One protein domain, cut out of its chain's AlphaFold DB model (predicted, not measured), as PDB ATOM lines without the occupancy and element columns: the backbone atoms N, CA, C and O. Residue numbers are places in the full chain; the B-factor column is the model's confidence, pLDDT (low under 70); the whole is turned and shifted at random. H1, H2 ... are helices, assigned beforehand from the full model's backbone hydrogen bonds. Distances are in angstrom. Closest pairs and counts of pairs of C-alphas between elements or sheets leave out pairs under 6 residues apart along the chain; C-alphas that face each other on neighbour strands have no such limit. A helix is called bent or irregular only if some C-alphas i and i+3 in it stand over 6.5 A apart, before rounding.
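What this domain is: This is residues 102 to 171 of the 171 residues of an uncharacterized protein of Rhodobacteraceae bacterium HLUCCA12 (UniProt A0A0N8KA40). Three short helices make a small, loosely knit domain: H1 and H2 pack on each other, running the same way, and H3 is set off from them, touching neither, with only its last residues coming near the end of H1. Residues 102 to 122, a long stretch with no named element, run along the side of the domain away from H3 and then fold back into the first turn of H1. The printed part has 70 residues, with three named helices in the order H1, H2, H3 and no named strand; the class is all helix, though the helices hold 28 of the 70 residues. The whole is compact, with a radius of gyration of the C-alphas of 11.7 A, and rounded, the C-alphas spanning 32 by 27 by 20 A.

Where its parts are: The printed part begins at Asp 102, with its C-alpha at (-15.604, 11.059, 49.263). The C-alphas of residues 102 to 122 lie 11 to 19 A from the mean of the C-alphas. H1, residues 123 to 131, begins with C-alpha 123 at (-32.424, 19.734, 51.586) and is 12.0 A from first to last C-alpha. H2, residues 143 to 150, is 10.6 A long in the same measure. H3, residues 159 to 169, is the longest helix at 16.4 A and ends with C-alpha 169 at (-30.172, 2.580, 53.080). H3 is neither bent nor irregular, but only just: C-alphas 160 and 163 are 6.5 A apart.

How they stand to each other: H1 and H2 touch, with 6 pairs of C-alphas within 8 A. Their closest C-alphas are those of Arg 124 and Pro 143, 5.2 A apart. They run the same way at a shallow tilt of 34 degrees, only just short of steep. H1 and H3 are close but not clearly touching, their closest C-alphas being those of Leu 131 and Val 169, 7.7 A apart. These two run the same way at a steep tilt of 56 degrees. H2 and H3 are apart, and H3 touches no helix. In H1 and H2 each pair of O i and N i+4 is within hydrogen-bond range; in H3, 5 of 7 are.

The domain as a whole: The C-alphas farthest apart in the domain are those of Asp 102 and Thr 155, at 32.9 A. The printed part has no cut and ends at Arg 171, the chain's last residue. The link from H1 to H2, with 11 residues between them, is long; that from H2 to H3, with 8 residues, is short. The mean pLDDT of the printed part is 71.6, and 31 residues are under 70: residues 102 to 103, 112 to 120 and 152 to 171. The mean pLDDT of H3 is 63.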
ATOM      1  N   ASP A 102     -15.691  12.143  50.257       60.84
ATOM      2  CA  ASP A 102     -15.604  11.059  49.263       60.84
ATOM      3  C   ASP A 102     -16.977  10.646  48.689       60.84
ATOM      4  O   ASP A 102     -17.164   9.548  48.154       60.84
ATOM      5  N   VAL A 103     -17.984  11.521  48.804       64.06
ATOM      6  CA  VAL A 103     -19.316  11.262  48.243       64.06
ATOM      7  C   VAL A 103     -19.314  11.538  46.735       64.06
ATOM      8  O   VAL A 103     -18.953  12.622  46.274       64.06
ATOM      9  N   ALA A 104     -19.758  10.551  45.951       71.19
ATOM     10  CA  ALA A 104     -19.918  10.667  44.502       71.19
ATOM     11  C   ALA A 104     -20.750  11.911  44.106       71.19
ATOM     12  O   ALA A 104     -21.583  12.384  44.873       71.19
ATOM     13  N   PRO A 105     -20.582  12.475  42.898       77.44
ATOM     14  CA  PRO A 105     -21.347  13.653  42.495       77.44
ATOM     15  C   PRO A 105     -22.859  13.381  42.486       77.44
ATOM     16  O   PRO A 105     -23.311  12.347  41.985       77.44
ATOM     17  N   LEU A 106     -23.649  14.350  42.976       80.56
ATOM     18  CA  LEU A 106     -25.107  14.222  43.028       80.56
ATOM     19  C   LEU A 106     -25.688  13.875  41.642       80.56
ATOM     20  O   LEU A 106     -25.433  14.588  40.663       80.56
ATOM     21  N   PRO A 107     -26.552  12.849  41.545       82.12
ATOM     22  CA  PRO A 107     -27.214  12.508  40.293       82.12
ATOM     23  C   PRO A 107     -28.153  13.635  39.831       82.12
ATOM     24  O   PRO A 107     -28.529  14.535  40.589       82.12
ATOM     25  N   LYS A 108     -28.595  13.603  38.568       82.12
ATOM     26  CA  LYS A 108     -29.565  14.591  38.063       82.12
ATOM     27  C   LYS A 108     -30.886  14.511  38.839       82.12
ATOM     28  O   LYS A 108     -31.421  13.430  39.071       82.12
ATOM     29  N   ALA A 109     -31.428  15.675  39.205       81.50
ATOM     30  CA  ALA A 109     -32.723  15.767  39.874       81.50
ATOM     31  C   ALA A 109     -33.834  15.195  38.983       81.50
ATOM     32  O   ALA A 109     -33.981  15.609  37.828       81.50
ATOM     33  N   ARG A 110     -34.637  14.279  39.533       77.81
ATOM     34  CA  ARG A 110     -35.785  13.693  38.830       77.81
ATOM     35  C   ARG A 110     -36.990  14.635  38.794       77.81
ATOM     36  O   ARG A 110     -37.697  14.686  37.792       77.81
ATOM     37  N   ILE A 111     -37.212  15.389  39.870       71.06
ATOM     38  CA  ILE A 111     -38.290  16.377  39.984       71.06
ATOM     39  C   ILE A 111     -37.697  17.768  39.765       71.06
ATOM     40  O   ILE A 111     -36.778  18.176  40.470       71.06
ATOM     41  N   LYS A 112     -38.229  18.498  38.779       61.66
ATOM     42  CA  LYS A 112     -37.867  19.892  38.502       61.66
ATOM     43  C   LYS A 112     -39.004  20.797  38.966       61.66
ATOM     44  O   LYS A 112     -40.059  20.825  38.344       61.66
ATOM     45  N   GLY A 113     -38.790  21.515  40.063       62.91
ATOM     46  CA  GLY A 113     -39.747  22.484  40.591       62.91
ATOM     47  C   GLY A 113     -39.562  22.711  42.087       62.91
ATOM     48  O   GLY A 113     -39.274  21.771  42.826       62.91
ATOM     49  N   LYS A 114     -39.723  23.960  42.531       63.25
ATOM     50  CA  LYS A 114     -39.748  24.294  43.957       63.25
ATOM     51  C   LYS A 114     -41.110  23.875  44.514       63.25
ATOM     52  O   LYS A 114     -42.136  24.261  43.958       63.25
ATOM     53  N   GLN A 115     -41.126  23.054  45.565       64.94
ATOM     54  CA  GLN A 115     -42.380  22.704  46.236       64.94
ATOM     55  C   GLN A 115     -42.934  23.935  46.965       64.94
ATOM     56  O   GLN A 115     -42.175  24.795  47.417       64.94
ATOM     57  N   HIS A 116     -44.260  24.020  47.069       59.28
ATOM     58  CA  HIS A 116     -44.909  25.023  47.908       59.28
ATOM     59  C   HIS A 116     -44.447  24.834  49.361       59.28
ATOM     60  O   HIS A 116     -44.410  23.699  49.837       59.28
ATOM     61  N   ASN A 117     -44.061  25.920  50.038       62.97
ATOM     62  CA  ASN A 117     -43.448  25.892  51.374       62.97
ATOM     63  C   ASN A 117     -42.206  24.984  51.480       62.97
ATOM     64  O   ASN A 117     -41.968  24.370  52.518       62.97
ATOM     65  N   ALA A 118     -41.427  24.846  50.403       67.75
ATOM     66  CA  ALA A 118     -40.124  24.199  50.509       67.75
ATOM     67  C   ALA A 118     -39.206  25.026  51.427       67.75
ATOM     68  O   ALA A 118     -39.157  26.250  51.237       67.75
ATOM     69  N   PRO A 119     -38.449  24.378  52.335       68.00
ATOM     70  CA  PRO A 119     -37.400  25.042  53.102       68.00
ATOM     71  C   PRO A 119     -36.450  25.824  52.185       68.00
ATOM     72  O   PRO A 119     -36.257  25.471  51.017       68.00
ATOM     73  N   SER A 120     -35.854  26.896  52.706       67.88
ATOM     74  CA  SER A 120     -34.878  27.723  51.980       67.88
ATOM     75  C   SER A 120     -33.592  26.967  51.621       67.88
ATOM     76  O   SER A 120     -32.990  27.260  50.589       67.88
ATOM     77  N   ILE A 121     -33.204  25.993  52.446       72.94
ATOM     78  CA  ILE A 121     -32.013  25.152  52.285       72.94
ATOM     79  C   ILE A 121     -32.161  24.139  51.134       72.94
ATOM     80  O   ILE A 121     -33.239  23.591  50.890       72.94
ATOM     81  N   ASP A 122     -31.048  23.813  50.463       78.19
ATOM     82  CA  ASP A 122     -30.964  22.650  49.568       78.19
ATOM     83  C   ASP A 122     -30.959  21.338  50.372       78.19
ATOM     84  O   ASP A 122     -29.940  20.676  50.579       78.19
ATOM     85  N   VAL A 123     -32.153  20.963  50.832       80.56
ATOM     86  CA  VAL A 123     -32.424  19.734  51.586       80.56
ATOM     87  C   VAL A 123     -31.883  18.496  50.867       80.56
ATOM     88  O   VAL A 123     -31.427  17.557  51.513       80.56
ATOM     89  N   ARG A 124     -31.922  18.467  49.529       84.31
ATOM     90  CA  ARG A 124     -31.487  17.303  48.751       84.31
ATOM     91  C   ARG A 124     -29.977  17.127  48.828       84.31
ATOM     92  O   ARG A 124     -29.527  16.021  49.115       84.31
ATOM     93  N   ALA A 125     -29.222  18.194  48.576       80.50
ATOM     94  CA  ALA A 125     -27.768  18.170  48.708       80.50
ATOM     95  C   ALA A 125     -27.352  17.797  50.133       80.50
ATOM     96  O   ALA A 125     -26.468  16.965  50.324       80.50
ATOM     97  N   ALA A 126     -28.047  18.346  51.128       79.81
ATOM     98  CA  ALA A 126     -27.690  18.097  52.507       79.81
ATOM     99  C   ALA A 126     -27.963  16.657  52.969       79.81
ATOM    100  O   ALA A 126     -27.095  16.019  53.557       79.81
ATOM    101  N   LEU A 127     -29.138  16.102  52.654       80.75
ATOM    102  CA  LEU A 127     -29.435  14.698  52.959       80.75
ATOM    103  C   LEU A 127     -28.505  13.742  52.209       80.75
ATOM    104  O   LEU A 127     -28.141  12.704  52.755       80.75
ATOM    105  N   TYR A 128     -28.107  14.093  50.985       82.38
ATOM    106  CA  TYR A 128     -27.162  13.297  50.213       82.38
ATOM    107  C   TYR A 128     -25.782  13.230  50.869       82.38
ATOM    108  O   TYR A 128     -25.219  12.145  50.943       82.38
ATOM    109  N   GLY A 129     -25.276  14.350  51.398       76.81
ATOM    110  CA  GLY A 129     -24.031  14.349  52.167       76.81
ATOM    111  C   GLY A 129     -24.110  13.386  53.352       76.81
ATOM    112  O   GLY A 129     -23.256  12.529  53.512       76.81
ATOM    113  N   VAL A 130     -25.188  13.448  54.134       76.12
ATOM    114  CA  VAL A 130     -25.337  12.631  55.351       76.12
ATOM    115  C   VAL A 130     -25.539  11.140  55.061       76.12
ATOM    116  O   VAL A 130     -25.020  10.299  55.788       76.12
ATOM    117  N   LEU A 131     -26.334  10.804  54.043       78.69
ATOM    118  CA  LEU A 131     -26.748   9.425  53.763       78.69
ATOM    119  C   LEU A 131     -25.897   8.728  52.694       78.69
ATOM    120  O   LEU A 131     -26.062   7.528  52.494       78.69
ATOM    121  N   GLY A 132     -25.112   9.469  51.906       77.12
ATOM    122  CA  GLY A 132     -24.434   8.971  50.699       77.12
ATOM    123  C   GLY A 132     -25.374   8.564  49.550       77.12
ATOM    124  O   GLY A 132     -24.924   8.293  48.436       77.12
ATOM    125  N   THR A 133     -26.691   8.552  49.788       82.12
ATOM    126  CA  THR A 133     -27.724   8.100  48.851       82.12
ATOM    127  C   THR A 133     -28.781   9.175  48.630       82.12
ATOM    128  O   THR A 133     -29.356   9.731  49.565       82.12
ATOM    129  N   ASP A 134     -29.090   9.454  47.363       85.75
ATOM    130  CA  ASP A 134     -30.116  10.431  47.005       85.75
ATOM    131  C   ASP A 134     -31.510   9.790  47.019       85.75
ATOM    132  O   ASP A 134     -31.986   9.248  46.014       85.75
ATOM    133  N   LEU A 135     -32.203   9.906  48.156       83.88
ATOM    134  CA  LEU A 135     -33.572   9.406  48.330       83.88
ATOM    135  C   LEU A 135     -34.569  10.004  47.323       83.88
ATOM    136  O   LEU A 135     -35.583   9.373  47.016       83.88
ATOM    137  N   THR A 136     -34.292  11.183  46.752       85.06
ATOM    138  CA  THR A 136     -35.193  11.826  45.776       85.06
ATOM    139  C   THR A 136     -35.204  11.136  44.405       85.06
ATOM    140  O   THR A 136     -36.037  11.446  43.547       85.06
ATOM    141  N   GLN A 137     -34.319  10.155  44.185       85.81
ATOM    142  CA  GLN A 137     -34.370   9.282  43.006       85.81
ATOM    143  C   GLN A 137     -35.547   8.294  43.056       85.81
ATOM    144  O   GLN A 137     -36.018   7.819  42.009       85.81
ATOM    145  N   ILE A 138     -36.072   8.009  44.253       83.25
ATOM    146  CA  ILE A 138     -37.263   7.181  44.434       83.25
ATOM    147  C   ILE A 138     -38.485   7.963  43.946       83.25
ATOM    148  O   ILE A 138     -38.744   9.099  44.338       83.25
ATOM    149  N   HIS A 139     -39.262   7.337  43.061       78.56
ATOM    150  CA  HIS A 139     -40.459   7.954  42.503       78.56
ATOM    151  C   HIS A 139     -41.444   8.350  43.613       78.56
ATOM    152  O   HIS A 139     -41.858   7.507  44.406       78.56
ATOM    153  N   GLY A 140     -41.847   9.622  43.634       75.31
ATOM    154  CA  GLY A 140     -42.765  10.163  44.637       75.31
ATOM    155  C   GLY A 140     -42.098  10.679  45.916       75.31
ATOM    156  O   GLY A 140     -42.809  11.214  46.763       75.31
ATOM    157  N   LEU A 141     -40.768  10.585  46.060       79.12
ATOM    158  CA  LEU A 141     -40.035  11.219  47.161       79.12
ATOM    159  C   LEU A 141     -39.427  12.554  46.709       79.12
ATOM    160  O   LEU A 141     -38.458  12.597  45.956       79.12
ATOM    161  N   GLY A 142     -40.008  13.661  47.176       82.31
ATOM    162  CA  GLY A 142     -39.396  14.990  47.077       82.31
ATOM    163  C   GLY A 142     -38.456  15.280  48.257       82.31
ATOM    164  O   GLY A 142     -38.537  14.582  49.270       82.31
ATOM    165  N   PRO A 143     -37.613  16.330  48.183       81.19
ATOM    166  CA  PRO A 143     -36.672  16.684  49.251       81.19
ATOM    167  C   PRO A 143     -37.340  16.871  50.622       81.19
ATOM    168  O   PRO A 143     -36.872  16.311  51.608       81.19
ATOM    169  N   SER A 144     -38.483  17.563  50.688       80.12
ATOM    170  CA  SER A 144     -39.201  17.778  51.954       80.12
ATOM    171  C   SER A 144     -39.735  16.479  52.563       80.12
ATOM    172  O   SER A 144     -39.764  16.334  53.781       80.12
ATOM    173  N   LEU A 145     -40.153  15.519  51.731       80.12
ATOM    174  CA  LEU A 145     -40.595  14.212  52.215       80.12
ATOM    175  C   LEU A 145     -39.398  13.372  52.672       80.12
ATOM    176  O   LEU A 145     -39.471  12.754  53.726       80.12
ATOM    177  N   ALA A 146     -38.286  13.406  51.934       82.94
ATOM    178  CA  ALA A 146     -37.035  12.764  52.338       82.94
ATOM    179  C   ALA A 146     -36.528  13.286  53.694       82.94
ATOM    180  O   ALA A 146     -36.104  12.498  54.531       82.94
ATOM    181  N   LEU A 147     -36.647  14.589  53.953       81.31
ATOM    182  CA  LEU A 147     -36.270  15.169  55.242       81.31
ATOM    183  C   LEU A 147     -37.148  14.670  56.389       81.31
ATOM    184  O   LEU A 147     -36.620  14.278  57.423       81.31
ATOM    185  N   LYS A 148     -38.472  14.631  56.197       80.25
ATOM    186  CA  LYS A 148     -39.408  14.092  57.202       80.25
ATOM    187  C   LYS A 148     -39.117  12.630  57.541       80.25
ATOM    188  O   LYS A 148     -39.177  12.248  58.705       80.25
ATOM    189  N   LEU A 149     -38.756  11.837  56.530       78.69
ATOM    190  CA  LEU A 149     -38.351  10.442  56.706       78.69
ATOM    191  C   LEU A 149     -37.125  10.320  57.613       78.69
ATOM    192  O   LEU A 149     -37.141   9.549  58.566       78.69
ATOM    193  N   VAL A 150     -36.079  11.096  57.328       77.88
ATOM    194  CA  VAL A 150     -34.824  11.069  58.095       77.88
ATOM    195  C   VAL A 150     -35.012  11.632  59.502       77.88
ATOM    196  O   VAL A 150     -34.418  11.127  60.449       77.88
ATOM    197  N   ALA A 151     -35.892  12.621  59.661       73.94
ATOM    198  CA  ALA A 151     -36.292  13.147  60.963       73.94
ATOM    199  C   ALA A 151     -37.114  12.145  61.802       73.94
ATOM    200  O   ALA A 151     -37.397  12.418  62.967       73.94
ATOM    201  N   GLY A 152     -37.483  10.987  61.239       67.75
ATOM    202  CA  GLY A 152     -38.170   9.921  61.960       67.75
ATOM    203  C   GLY A 152     -39.676  10.127  62.111       67.75
ATOM    204  O   GLY A 152     -40.267   9.487  62.974       67.75
ATOM    205  N   GLU A 153     -40.310  10.974  61.290       61.53
ATOM    206  CA  GLU A 153     -41.772  11.111  61.242       61.53
ATOM    207  C   GLU A 153     -42.381  10.083  60.260       61.53
ATOM    208  O   GLU A 153     -42.376  10.305  59.045       61.53
ATOM    209  N   PRO A 154     -42.953   8.952  60.726       51.78
ATOM    210  CA  PRO A 154     -43.357   7.847  59.848       51.78
ATOM    211  C   PRO A 154     -44.736   8.061  59.201       51.78
ATOM    212  O   PRO A 154     -45.199   7.233  58.420       51.78
ATOM    213  N   THR A 155     -45.432   9.150  59.534       55.78
ATOM    214  CA  THR A 155     -46.870   9.332  59.267       55.78
ATOM    215  C   THR A 155     -47.212   9.701  57.820       55.78
ATOM    216  O   THR A 155     -48.387   9.724  57.466       55.78
ATOM    217  N   ALA A 156     -46.221   9.958  56.959       50.91
ATOM    218  CA  ALA A 156     -46.437  10.446  55.591       50.91
ATOM    219  C   ALA A 156     -46.090   9.435  54.477       50.91
ATOM    220  O   ALA A 156     -46.028   9.808  53.302       50.91
ATOM    221  N   ILE A 157     -45.831   8.167  54.812       58.19
ATOM    222  CA  ILE A 157     -45.279   7.190  53.862       58.19
ATOM    223  C   ILE A 157     -46.366   6.243  53.362       58.19
ATOM    224  O   ILE A 157     -47.017   5.548  54.135       58.19
ATOM    225  N   ASN A 158     -46.515   6.147  52.041       59.91
ATOM    226  CA  ASN A 158     -47.244   5.037  51.437       59.91
ATOM    227  C   ASN A 158     -46.473   3.720  51.702       59.91
ATOM    228  O   ASN A 158     -45.283   3.667  51.375       59.91
ATOM    229  N   PRO A 159     -47.115   2.653  52.215       58.84
ATOM    230  CA  PRO A 159     -46.473   1.368  52.517       58.84
ATOM    231  C   PRO A 159     -45.564   0.812  51.408       58.84
ATOM    232  O   PRO A 159     -44.518   0.235  51.700       58.84
ATOM    233  N   GLY A 160     -45.900   1.036  50.130       60.50
ATOM    234  CA  GLY A 160     -45.092   0.574  48.992       60.50
ATOM    235  C   GLY A 160     -43.709   1.232  48.862       60.50
ATOM    236  O   GLY A 160     -42.817   0.674  48.221       60.50
ATOM    237  N   ASN A 161     -43.496   2.395  49.484       62.56
ATOM    238  CA  ASN A 161     -42.203   3.079  49.478       62.56
ATOM    239  C   ASN A 161     -41.271   2.592  50.597       62.56
ATOM    240  O   ASN A 161     -40.059   2.732  50.452       62.56
ATOM    241  N   TRP A 162     -41.793   1.971  51.662       63.25
ATOM    242  CA  TRP A 162     -40.992   1.553  52.820       63.25
ATOM    243  C   TRP A 162     -39.937   0.501  52.459       63.25
ATOM    244  O   TRP A 162     -38.755   0.690  52.723       63.25
ATOM    245  N   ALA A 163     -40.332  -0.543  51.722       63.31
ATOM    246  CA  ALA A 163     -39.411  -1.588  51.265       63.31
ATOM    247  C   ALA A 163     -38.284  -1.052  50.358       63.31
ATOM    248  O   ALA A 163     -37.173  -1.577  50.354       63.31
ATOM    249  N   ARG A 164     -38.559   0.013  49.592       64.38
ATOM    250  CA  ARG A 164     -37.577   0.648  48.699       64.38
ATOM    251  C   ARG A 164     -36.600   1.539  49.459       64.38
ATOM    252  O   ARG A 164     -35.459   1.645  49.029       64.38
ATOM    253  N   ILE A 165     -37.050   2.162  50.548       64.94
ATOM    254  CA  ILE A 165     -36.207   2.970  51.434       64.94
ATOM    255  C   ILE A 165     -35.247   2.056  52.201       64.94
ATOM    256  O   ILE A 165     -34.045   2.286  52.131       64.94
ATOM    257  N   CYS A 166     -35.733   0.974  52.824       65.50
ATOM    258  CA  CYS A 166     -34.857   0.017  53.516       65.50
ATOM    259  C   CYS A 166     -33.775  -0.543  52.572       65.50
ATOM    260  O   CYS A 166     -32.591  -0.465  52.871       65.50
ATOM    261  N   GLY A 167     -34.151  -0.975  51.360       65.38
ATOM    262  CA  GLY A 167     -33.190  -1.489  50.371       65.38
ATOM    263  C   GLY A 167     -32.273  -0.447  49.700       65.38
ATOM    264  O   GLY A 167     -31.434  -0.824  48.872       65.38
ATOM    265  N   ALA A 168     -32.464   0.845  49.982       63.31
ATOM    266  CA  ALA A 168     -31.595   1.935  49.535       63.31
ATOM    267  C   ALA A 168     -30.647   2.425  50.642       63.31
ATOM    268  O   ALA A 168     -29.612   2.982  50.311       63.31
ATOM    269  N   VAL A 169     -31.003   2.226  51.916       57.09
ATOM    270  CA  VAL A 169     -30.172   2.580  53.080       57.09
ATOM    271  C   VAL A 169     -29.233   1.429  53.481       57.09
ATOM    272  O   VAL A 169     -28.149   1.691  53.982       57.09
ATOM    273  N   ASP A 170     -29.600   0.172  53.205       53.16
ATOM    274  CA  ASP A 170     -28.782  -1.026  53.498       53.16
ATOM    275  C   ASP A 170     -27.689  -1.339  52.438       53.16
ATOM    276  O   ASP A 170     -27.202  -2.469  52.360       53.16
ATOM    277  N   ARG A 171     -27.327  -0.384  51.572       48.69
ATOM    278  CA  ARG A 171     -26.315  -0.542  50.509       48.69
ATOM    279  C   ARG A 171     -25.226   0.504  50.632       48.69
ATOM    280  O   ARG A 171     -24.064   0.121  50.380       48.69
TER     281      ARG A 171